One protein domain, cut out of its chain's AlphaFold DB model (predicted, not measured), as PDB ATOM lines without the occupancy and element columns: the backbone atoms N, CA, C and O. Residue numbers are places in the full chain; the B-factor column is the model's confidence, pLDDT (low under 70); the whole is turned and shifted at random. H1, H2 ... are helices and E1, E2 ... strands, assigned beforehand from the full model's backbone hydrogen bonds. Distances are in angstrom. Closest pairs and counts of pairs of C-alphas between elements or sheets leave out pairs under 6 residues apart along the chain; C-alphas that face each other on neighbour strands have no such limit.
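What this domain is: This is residues 2 to 73 of the 167 residues of a protein of Necator americanus (UniProt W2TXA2). A small three-stranded sheet has the long helix H2 packed over one face and the short helix H1 over the other. The printed part has 72 residues, under half in named elements, ordered E1, H1, E2, E3, H2; the sheet E1 E2 E3 is mixed, as is the class. It is compact, radius of gyration of the C-alphas 12.1 A, spanning 34 by 24 by 21 A.

Where its parts are: Find C-alpha 11 at (198.303, 166.608, 177.622), where E1, residues 11 to 13, begins. Next come H1, residues 20 to 24, E2, residues 33 to 38, 15.8 A long, and E3, residues 48 to 52. H2, residues 58 to 71, runs 19.8 A to C-alpha 71 at (188.073, 157.423, 188.538).

How they stand to each other: See parallel E1 and E2 at N 34 and O 11, 2.9 A, and the antiparallel hairpin E2 and E3 at N 35 and O 51, 2.9 A. E1, H1, E2 form a strand-helix-strand unit, parallel neighbours joined through a helix, its crossover right-handed. H1 is over E2; C-alphas Ala 20 and Leu 34 are closest, 5.8 A. On the opposite face H2 runs along the strands, its height over the sheet 9.6 A; Pro 52 and Met 61 are the closest C-alphas of E3 and H2, 7.2 A. In H1 and H2 every O i to N i+4 pair is within hydrogen-bond range.

The domain as a whole: The farthest C-alphas, Gly 26 and Tyr 44, are 34.6 A apart. The printed part has no cut and no long link. Look for pLDDT under 70 at residues 39 to 47 and 70 to 73.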
ATOM      1  N   ASP A   2     205.636 170.339 175.746       87.12
ATOM      2  CA  ASP A   2     205.518 169.811 174.372       87.12
ATOM      3  C   ASP A   2     206.795 169.150 173.811       87.12
ATOM      4  O   ASP A   2     206.757 167.992 173.429       87.12
ATOM      5  N   ARG A   3     207.957 169.817 173.856       87.56
ATOM      6  CA  ARG A   3     209.230 169.266 173.329       87.56
ATOM      7  C   ARG A   3     209.763 168.014 174.041       87.56
ATOM      8  O   ARG A   3     210.707 167.408 173.552       87.56
ATOM      9  N   TYR A   4     209.215 167.680 175.205       86.19
ATOM     10  CA  TYR A   4     209.674 166.572 176.049       86.19
ATOM     11  C   TYR A   4     208.591 165.506 176.258       86.19
ATOM     12  O   TYR A   4     208.846 164.510 176.928       86.19
ATOM     13  N   ALA A   5     207.382 165.728 175.737       82.94
ATOM     14  CA  ALA A   5     206.299 164.763 175.803       82.94
ATOM     15  C   ALA A   5     206.586 163.606 174.838       82.94
ATOM     16  O   ALA A   5     206.977 163.834 173.696       82.94
ATOM     17  N   SER A   6     206.392 162.369 175.296       87.56
ATOM     18  CA  SER A   6     206.343 161.213 174.404       87.56
ATOM     19  C   SER A   6     205.056 161.253 173.578       87.56
ATOM     20  O   SER A   6     204.055 161.830 174.003       87.56
ATOM     21  N   SER A   7     205.052 160.617 172.408       85.69
ATOM     22  CA  SER A   7     203.928 160.653 171.460       85.69
ATOM     23  C   SER A   7     202.653 159.934 171.936       85.69
ATOM     24  O   SER A   7     201.636 159.953 171.249       85.69
ATOM     25  N   ASP A   8     202.694 159.275 173.093       83.75
ATOM     26  CA  ASP A   8     201.615 158.463 173.662       83.75
ATOM     27  C   ASP A   8     200.987 159.059 174.940       83.75
ATOM     28  O   ASP A   8     200.043 158.481 175.500       83.75
ATOM     29  N   ILE A   9     201.491 160.202 175.418       88.88
ATOM     30  CA  ILE A   9     201.011 160.848 176.645       88.88
ATOM     31  C   ILE A   9     199.802 161.754 176.376       88.88
ATOM     32  O   ILE A   9     199.703 162.376 175.323       88.88
ATOM     33  N   VAL A  10     198.876 161.853 177.331       91.69
ATOM     34  CA  VAL A  10     197.763 162.817 177.267       91.69
ATOM     35  C   VAL A  10     198.227 164.146 177.861       91.69
ATOM     36  O   VAL A  10     198.734 164.172 178.984       91.69
ATOM     37  N   LEU A  11     198.027 165.252 177.143       92.81
ATOM     38  CA  LEU A  11     198.303 166.608 177.622       92.81
ATOM     39  C   LEU A  11     196.975 167.324 177.897       92.81
ATOM     40  O   LEU A  11     196.265 167.721 176.978       92.81
ATOM     41  N   ALA A  12     196.617 167.483 179.170       90.44
ATOM     42  CA  ALA A  12     195.330 168.048 179.567       90.44
ATOM     43  C   ALA A  12     195.483 169.401 180.278       90.44
ATOM     44  O   ALA A  12     196.328 169.559 181.157       90.44
ATOM     45  N   SER A  13     194.635 170.367 179.922       88.38
ATOM     46  CA  SER A  13     194.498 171.656 180.617       88.38
ATOM     47  C   SER A  13     193.224 171.685 181.461       88.38
ATOM     48  O   SER A  13     192.184 171.224 181.008       88.38
ATOM     49  N   SER A  14     193.275 172.267 182.661       84.56
ATOM     50  CA  SER A  14     192.118 172.429 183.558       84.56
ATOM     51  C   SER A  14     191.344 173.739 183.350       84.56
ATOM     52  O   SER A  14     190.515 174.104 184.180       84.56
ATOM     53  N   THR A  15     191.627 174.475 182.272       79.81
ATOM     54  CA  THR A  15     190.967 175.753 181.961       79.81
ATOM     55  C   THR A  15     189.443 175.627 181.866       79.81
ATOM     56  O   THR A  15     188.930 174.674 181.290       79.81
ATOM     57  N   SER A  16     188.717 176.613 182.399       78.06
ATOM     58  CA  SER A  16     187.247 176.609 182.420       78.06
ATOM     59  C   SER A  16     186.600 177.167 181.152       78.06
ATOM     60  O   SER A  16     185.448 176.855 180.866       78.06
ATOM     61  N   THR A  17     187.287 178.048 180.418       77.75
ATOM     62  CA  THR A  17     186.661 178.821 179.324       77.75
ATOM     63  C   THR A  17     187.539 179.026 178.096       77.75
ATOM     64  O   THR A  17     187.056 179.554 177.097       77.75
ATOM     65  N   ILE A  18     188.812 178.620 178.130       83.06
ATOM     66  CA  ILE A  18     189.728 178.809 176.999       83.06
ATOM     67  C   ILE A  18     189.699 177.542 176.130       83.06
ATOM     68  O   ILE A  18     190.096 176.483 176.619       83.06
ATOM     69  N   PRO A  19     189.274 177.611 174.854       86.56
ATOM     70  CA  PRO A  19     189.267 176.448 173.973       86.56
ATOM     71  C   PRO A  19     190.676 175.893 173.755       86.56
ATOM     72  O   PRO A  19     191.616 176.663 173.555       86.56
ATOM     73  N   ALA A  20     190.814 174.564 173.706       89.44
ATOM     74  CA  ALA A  20     192.091 173.901 173.426       89.44
ATOM     75  C   ALA A  20     192.753 174.416 172.136       89.44
ATOM     76  O   ALA A  20     193.971 174.589 172.089       89.44
ATOM     77  N   SER A  21     191.961 174.724 171.104       89.25
ATOM     78  CA  SER A  21     192.465 175.234 169.825       89.25
ATOM     79  C   SER A  21     193.264 176.534 169.954       89.25
ATOM     80  O   SER A  21     194.240 176.711 169.236       89.25
ATOM     81  N   MET A  22     192.916 177.402 170.908       89.25
ATOM     82  CA  MET A  22     193.536 178.723 171.068       89.25
ATOM     83  C   MET A  22     194.981 178.675 171.574       89.25
ATOM     84  O   MET A  22     195.734 179.617 171.355       89.25
ATOM     85  N   PHE A  23     195.371 177.613 172.282       89.06
ATOM     86  CA  PHE A  23     196.695 177.523 172.913       89.06
ATOM     87  C   PHE A  23     197.502 176.293 172.491       89.06
ATOM     88  O   PHE A  23     198.633 176.124 172.944       89.06
ATOM     89  N   THR A  24     196.950 175.434 171.625       94.44
ATOM     90  CA  THR A  24     197.624 174.202 171.176       94.44
ATOM     91  C   THR A  24     198.028 174.218 169.702       94.44
ATOM     92  O   THR A  24     198.757 173.331 169.277       94.44
ATOM     93  N   GLU A  25     197.627 175.228 168.923       91.75
ATOM     94  CA  GLU A  25     197.793 175.252 167.459       91.75
ATOM     95  C   GLU A  25     199.246 175.083 166.987       91.75
ATOM     96  O   GLU A  25     199.505 174.318 166.053       91.75
ATOM     97  N   GLY A  26     200.181 175.763 167.658       93.62
ATOM     98  CA  GLY A  26     201.612 175.759 167.342       93.62
ATOM     99  C   GLY A  26     202.433 174.677 168.050       93.62
ATOM    100  O   GLY A  26     203.660 174.729 167.996       93.62
ATOM    101  N   LEU A  27     201.792 173.739 168.755       94.06
ATOM    102  CA  LEU A  27     202.493 172.665 169.462       94.06
ATOM    103  C   LEU A  27     202.824 171.502 168.522       94.06
ATOM    104  O   LEU A  27     202.035 171.136 167.651       94.06
ATOM    105  N   THR A  28     203.975 170.878 168.757       93.56
ATOM    106  CA  THR A  28     204.444 169.691 168.028       93.56
ATOM    107  C   THR A  28     203.495 168.516 168.260       93.56
ATOM    108  O   THR A  28     203.057 167.866 167.315       93.56
ATOM    109  N   HIS A  29     203.096 168.301 169.515       94.25
ATOM    110  CA  HIS A  29     202.206 167.232 169.964       94.25
ATOM    111  C   HIS A  29     200.761 167.717 170.149       94.25
ATOM    112  O   HIS A  29     200.038 167.273 171.042       94.25
ATOM    113  N   ARG A  30     200.299 168.660 169.319       94.38
ATOM    114  CA  ARG A  30     198.955 169.251 169.452       94.38
ATOM    115  C   ARG A  30     197.821 168.226 169.407       94.38
ATOM    116  O   ARG A  30     196.806 168.419 170.072       94.38
ATOM    117  N   SER A  31     198.003 167.114 168.692       95.31
ATOM    118  CA  SER A  31     197.032 166.011 168.638       95.31
ATOM    119  C   SER A  31     196.842 165.293 169.975       95.31
ATOM    120  O   SER A  31     195.822 164.640 170.183       95.31
ATOM    121  N   GLN A  32     197.775 165.459 170.913       95.81
ATOM    122  CA  GLN A  32     197.719 164.895 172.260       95.81
ATOM    123  C   GLN A  32     197.075 165.833 173.286       95.81
ATOM    124  O   GLN A  32     196.964 165.476 174.460       95.81
ATOM    125  N   CYS A  33     196.672 167.036 172.866       94.44
ATOM    126  CA  CYS A  33     196.177 168.069 173.763       94.44
ATOM    127  C   CYS A  33     194.646 168.081 173.859       94.44
ATOM    128  O   CYS A  33     193.958 167.959 172.848       94.44
ATOM    129  N   LEU A  34     194.114 168.300 175.063       94.25
ATOM    130  CA  LEU A  34     192.685 168.506 175.331       94.25
ATOM    131  C   LEU A  34     192.468 169.397 176.565       94.25
ATOM    132  O   LEU A  34     193.399 169.675 177.325       94.25
ATOM    133  N   VAL A  35     191.231 169.833 176.790       91.62
ATOM    134  CA  VAL A  35     190.801 170.371 178.090       91.62
ATOM    135  C   VAL A  35     190.147 169.253 178.893       91.62
ATOM    136  O   VAL A  35     189.276 168.555 178.384       91.62
ATOM    137  N   ALA A  36     190.574 169.095 180.142       87.88
ATOM    138  CA  ALA A  36     189.958 168.256 181.158       87.88
ATOM    139  C   ALA A  36     189.590 169.171 182.332       87.88
ATOM    140  O   ALA A  36     190.361 169.323 183.277       87.88
ATOM    141  N   HIS A  37     188.449 169.849 182.234       85.50
ATOM    142  CA  HIS A  37     188.035 170.873 183.190       85.50
ATOM    143  C   HIS A  37     187.350 170.232 184.407       85.50
ATOM    144  O   HIS A  37     186.256 169.681 184.265       85.50
ATOM    145  N   PRO A  38     187.968 170.261 185.602       71.12
ATOM    146  CA  PRO A  38     187.361 169.701 186.796       71.12
ATOM    147  C   PRO A  38     186.367 170.687 187.410       71.12
ATOM    148  O   PRO A  38     186.542 171.903 187.341       71.12
ATOM    149  N   VAL A  39     185.352 170.171 188.095       67.75
ATOM    150  CA  VAL A  39     184.411 171.026 188.830       67.75
ATOM    151  C   VAL A  39     184.935 171.313 190.240       67.75
ATOM    152  O   VAL A  39     185.461 170.432 190.911       67.75
ATOM    153  N   ASN A  40     184.786 172.552 190.720       45.69
ATOM    154  CA  ASN A  40     185.283 172.991 192.030       45.69
ATOM    155  C   ASN A  40     184.313 172.684 193.192       45.69
ATOM    156  O   ASN A  40     183.118 172.959 193.033       45.69
ATOM    157  N   PRO A  41     184.771 172.140 194.346       47.41
ATOM    158  CA  PRO A  41     186.141 171.706 194.675       47.41
ATOM    159  C   PRO A  41     186.579 170.359 194.054       47.41
ATOM    160  O   PRO A  41     185.968 169.334 194.352       47.41
ATOM    161  N   PRO A  42     187.694 170.314 193.294       46.94
ATOM    162  CA  PRO A  42     188.116 169.128 192.534       46.94
ATOM    163  C   PRO A  42     188.520 167.936 193.414       46.94
ATOM    164  O   PRO A  42     188.520 166.799 192.956       46.94
ATOM    165  N   LEU A  43     188.828 168.173 194.695       43.12
ATOM    166  CA  LEU A  43     189.165 167.110 195.649       43.12
ATOM    167  C   LEU A  43     187.944 166.301 196.117       43.12
ATOM    168  O   LEU A  43     188.087 165.175 196.578       43.12
ATOM    169  N   TYR A  44     186.750 166.888 196.014       38.53
ATOM    170  CA  TYR A  44     185.480 166.268 196.411       38.53
ATOM    171  C   TYR A  44     184.547 166.072 195.215       38.53
ATOM    172  O   TYR A  44     183.420 165.603 195.376       38.53
ATOM    173  N   LEU A  45     185.006 166.480 194.028       47.50
ATOM    174  CA  LEU A  45     184.263 166.482 192.786       47.50
ATOM    175  C   LEU A  45     185.074 165.884 191.657       47.50
ATOM    176  O   LEU A  45     185.928 166.525 191.056       47.50
ATOM    177  N   THR A  46     184.712 164.659 191.321       62.06
ATOM    178  CA  THR A  46     185.369 163.884 190.269       62.06
ATOM    179  C   THR A  46     184.725 164.071 188.887       62.06
ATOM    180  O   THR A  46     185.051 163.339 187.955       62.06
ATOM    181  N   LEU A  47     183.817 165.048 188.718       66.44
ATOM    182  CA  LEU A  47     183.326 165.441 187.391       66.44
ATOM    183  C   LEU A  47     184.407 166.238 186.665       66.44
ATOM    184  O   LEU A  47     184.850 167.277 187.161       66.44
ATOM    185  N   VAL A  48     184.763 165.766 185.474       75.25
ATOM    186  CA  VAL A  48     185.720 166.429 184.597       75.25
ATOM    187  C   VAL A  48     185.144 166.497 183.184       75.25
ATOM    188  O   VAL A  48     184.812 165.473 182.588       75.25
ATOM    189  N   GLU A  49     185.000 167.707 182.654       83.25
ATOM    190  CA  GLU A  49     184.539 167.957 181.290       83.25
ATOM    191  C   GLU A  49     185.712 167.769 180.316       83.25
ATOM    192  O   GLU A  49     186.716 168.476 180.412       83.25
ATOM    193  N   MET A  50     185.596 166.808 179.390       86.69
ATOM    194  CA  MET A  50     186.602 166.553 178.348       86.69
ATOM    195  C   MET A  50     186.244 167.322 177.075       86.69
ATOM    196  O   MET A  50     185.213 167.040 176.464       86.69
ATOM    197  N   VAL A  51     187.095 168.252 176.641       90.75
ATOM    198  CA  VAL A  51     186.868 169.067 175.436       90.75
ATOM    199  C   VAL A  51     188.066 168.954 174.482       90.75
ATOM    200  O   VAL A  51     189.164 169.407 174.828       90.75
ATOM    201  N   PRO A  52     187.888 168.367 173.285       93.56
ATOM    202  CA  PRO A  52     188.948 168.278 172.283       93.56
ATOM    203  C   PRO A  52     189.156 169.607 171.533       93.56
ATOM    204  O   PRO A  52     188.254 170.437 171.427       93.56
ATOM    205  N   ALA A  53     190.346 169.785 170.957       93.31
ATOM    206  CA  ALA A  53     190.590 170.692 169.835       93.31
ATOM    207  C   ALA A  53     190.266 169.984 168.499       93.31
ATOM    208  O   ALA A  53     190.228 168.754 168.460       93.31
ATOM    209  N   PRO A  54     190.120 170.715 167.372       94.69
ATOM    210  CA  PRO A  54     189.854 170.108 166.060       94.69
ATOM    211  C   PRO A  54     190.893 169.074 165.598       94.69
ATOM    212  O   PRO A  54     190.589 168.227 164.766       94.69
ATOM    213  N   TRP A  55     192.118 169.154 166.119       94.81
ATOM    214  CA  TRP A  55     193.224 168.247 165.802       94.81
ATOM    215  C   TRP A  55     193.495 167.202 166.888       94.81
ATOM    216  O   TRP A  55     194.438 166.428 166.735       94.81
ATOM    217  N   THR A  56     192.735 167.188 167.990       94.62
ATOM    218  CA  THR A  56     192.911 166.186 169.049       94.62
ATOM    219  C   THR A  56     192.589 164.798 168.507       94.62
ATOM    220  O   THR A  56     191.541 164.583 167.902       94.62
ATOM    221  N   ASP A  57     193.488 163.848 168.745       94.88
ATOM    222  CA  ASP A  57     193.325 162.468 168.308       94.88
ATOM    223  C   ASP A  57     192.214 161.764 169.111       94.88
ATOM    224  O   ASP A  57     192.122 161.873 170.340       94.88
ATOM    225  N   GLN A  58     191.370 160.999 168.420       92.25
ATOM    226  CA  GLN A  58     190.252 160.285 169.035       92.25
ATOM    227  C   GLN A  58     190.707 159.192 170.020       92.25
ATOM    228  O   GLN A  58     190.018 158.915 171.008       92.25
ATOM    229  N   ASN A  59     191.876 158.588 169.798       93.44
ATOM    230  CA  ASN A  59     192.482 157.634 170.724       93.44
ATOM    231  C   ASN A  59     192.930 158.326 172.013       93.44
ATOM    232  O   ASN A  59     192.745 157.775 173.097       93.44
ATOM    233  N   ILE A  60     193.450 159.555 171.921       93.19
ATOM    234  CA  ILE A  60     193.817 160.364 173.092       93.19
ATOM    235  C   ILE A  60     192.571 160.706 173.912       93.19
ATOM    236  O   ILE A  60     192.574 160.520 175.131       93.19
ATOM    237  N   MET A  61     191.482 161.111 173.253       90.62
ATOM    238  CA  MET A  61     190.192 161.333 173.917       90.62
ATOM    239  C   MET A  61     189.666 160.071 174.599       90.62
ATOM    240  O   MET A  61     189.199 160.127 175.736       90.62
ATOM    241  N   SER A  62     189.759 158.922 173.930       90.69
ATOM    242  CA  SER A  62     189.287 157.647 174.477       90.69
ATOM    243  C   SER A  62     190.098 157.236 175.708       90.69
ATOM    244  O   SER A  62     189.512 156.924 176.743       90.69
ATOM    245  N   LYS A  63     191.431 157.349 175.640       90.44
ATOM    246  CA  LYS A  63     192.362 157.071 176.745       90.44
ATOM    247  C   LYS A  63     192.123 157.997 177.944       90.44
ATOM    248  O   LYS A  63     192.110 157.539 179.084       90.44
ATOM    249  N   ALA A  64     191.895 159.290 177.703       87.75
ATOM    250  CA  ALA A  64     191.585 160.261 178.755       87.75
ATOM    251  C   ALA A  64     190.234 159.969 179.428       87.75
ATOM    252  O   ALA A  64     190.138 159.943 180.655       87.75
ATOM    253  N   CYS A  65     189.201 159.681 178.632       84.44
ATOM    254  CA  CYS A  65     187.893 159.277 179.140       84.44
ATOM    255  C   CYS A  65     187.963 157.975 179.943       84.44
ATOM    256  O   CYS A  65     187.294 157.864 180.962       84.44
ATOM    257  N   GLU A  66     188.751 156.991 179.507       85.88
ATOM    258  CA  GLU A  66     188.947 155.734 180.231       85.88
ATOM    259  C   GLU A  66     189.668 155.957 181.564       85.88
ATOM    260  O   GLU A  66     189.192 155.480 182.592       85.88
ATOM    261  N   MET A  67     190.731 156.771 181.589       79.88
ATOM    262  CA  MET A  67     191.372 157.186 182.844       79.88
ATOM    263  C   MET A  67     190.370 157.840 183.800       79.88
ATOM    264  O   MET A  67     190.323 157.490 184.974       79.88
ATOM    265  N   MET A  68     189.519 158.736 183.300       76.19
ATOM    266  CA  MET A  68     188.521 159.446 184.109       76.19
ATOM    267  C   MET A  68     187.350 158.552 184.539       76.19
ATOM    268  O   MET A  68     186.813 158.702 185.633       76.19
ATOM    269  N   LYS A  69     186.976 157.563 183.725       71.56
ATOM    270  CA  LYS A  69     185.979 156.540 184.077       71.56
ATOM    271  C   LYS A  69     186.500 155.542 185.097       71.56
ATOM    272  O   LYS A  69     185.736 155.151 185.969       71.56
ATOM    273  N   ASN A  70     187.781 155.193 185.045       65.25
ATOM    274  CA  ASN A  70     188.431 154.434 186.111       65.25
ATOM    275  C   ASN A  70     188.450 155.223 187.433       65.25
ATOM    276  O   ASN A  70     188.537 154.627 188.501       65.25
ATOM    277  N   ILE A  71     188.284 156.551 187.372       62.25
ATOM    278  CA  ILE A  71     188.073 157.423 188.538       62.25
ATOM    279  C   ILE A  71     186.574 157.484 188.955       62.25
ATOM    280  O   ILE A  71     186.269 157.798 190.101       62.25
ATOM    281  N   GLY A  72     185.626 157.096 188.083       53.06
ATOM    282  CA  GLY A  72     184.377 156.371 188.414       53.06
ATOM    283  C   GLY A  72     183.279 157.037 189.254       53.06
ATOM    284  O   GLY A  72     182.377 156.333 189.709       53.06
ATOM    285  N   GLN A  73     183.316 158.345 189.511       59.84
ATOM    286  CA  GLN A  73     182.583 158.887 190.664       59.84
ATOM    287  C   GLN A  73     181.790 160.191 190.438       59.84
ATOM    288  O   GLN A  73     181.387 160.832 191.404       59.84
TER     289      GLN A  73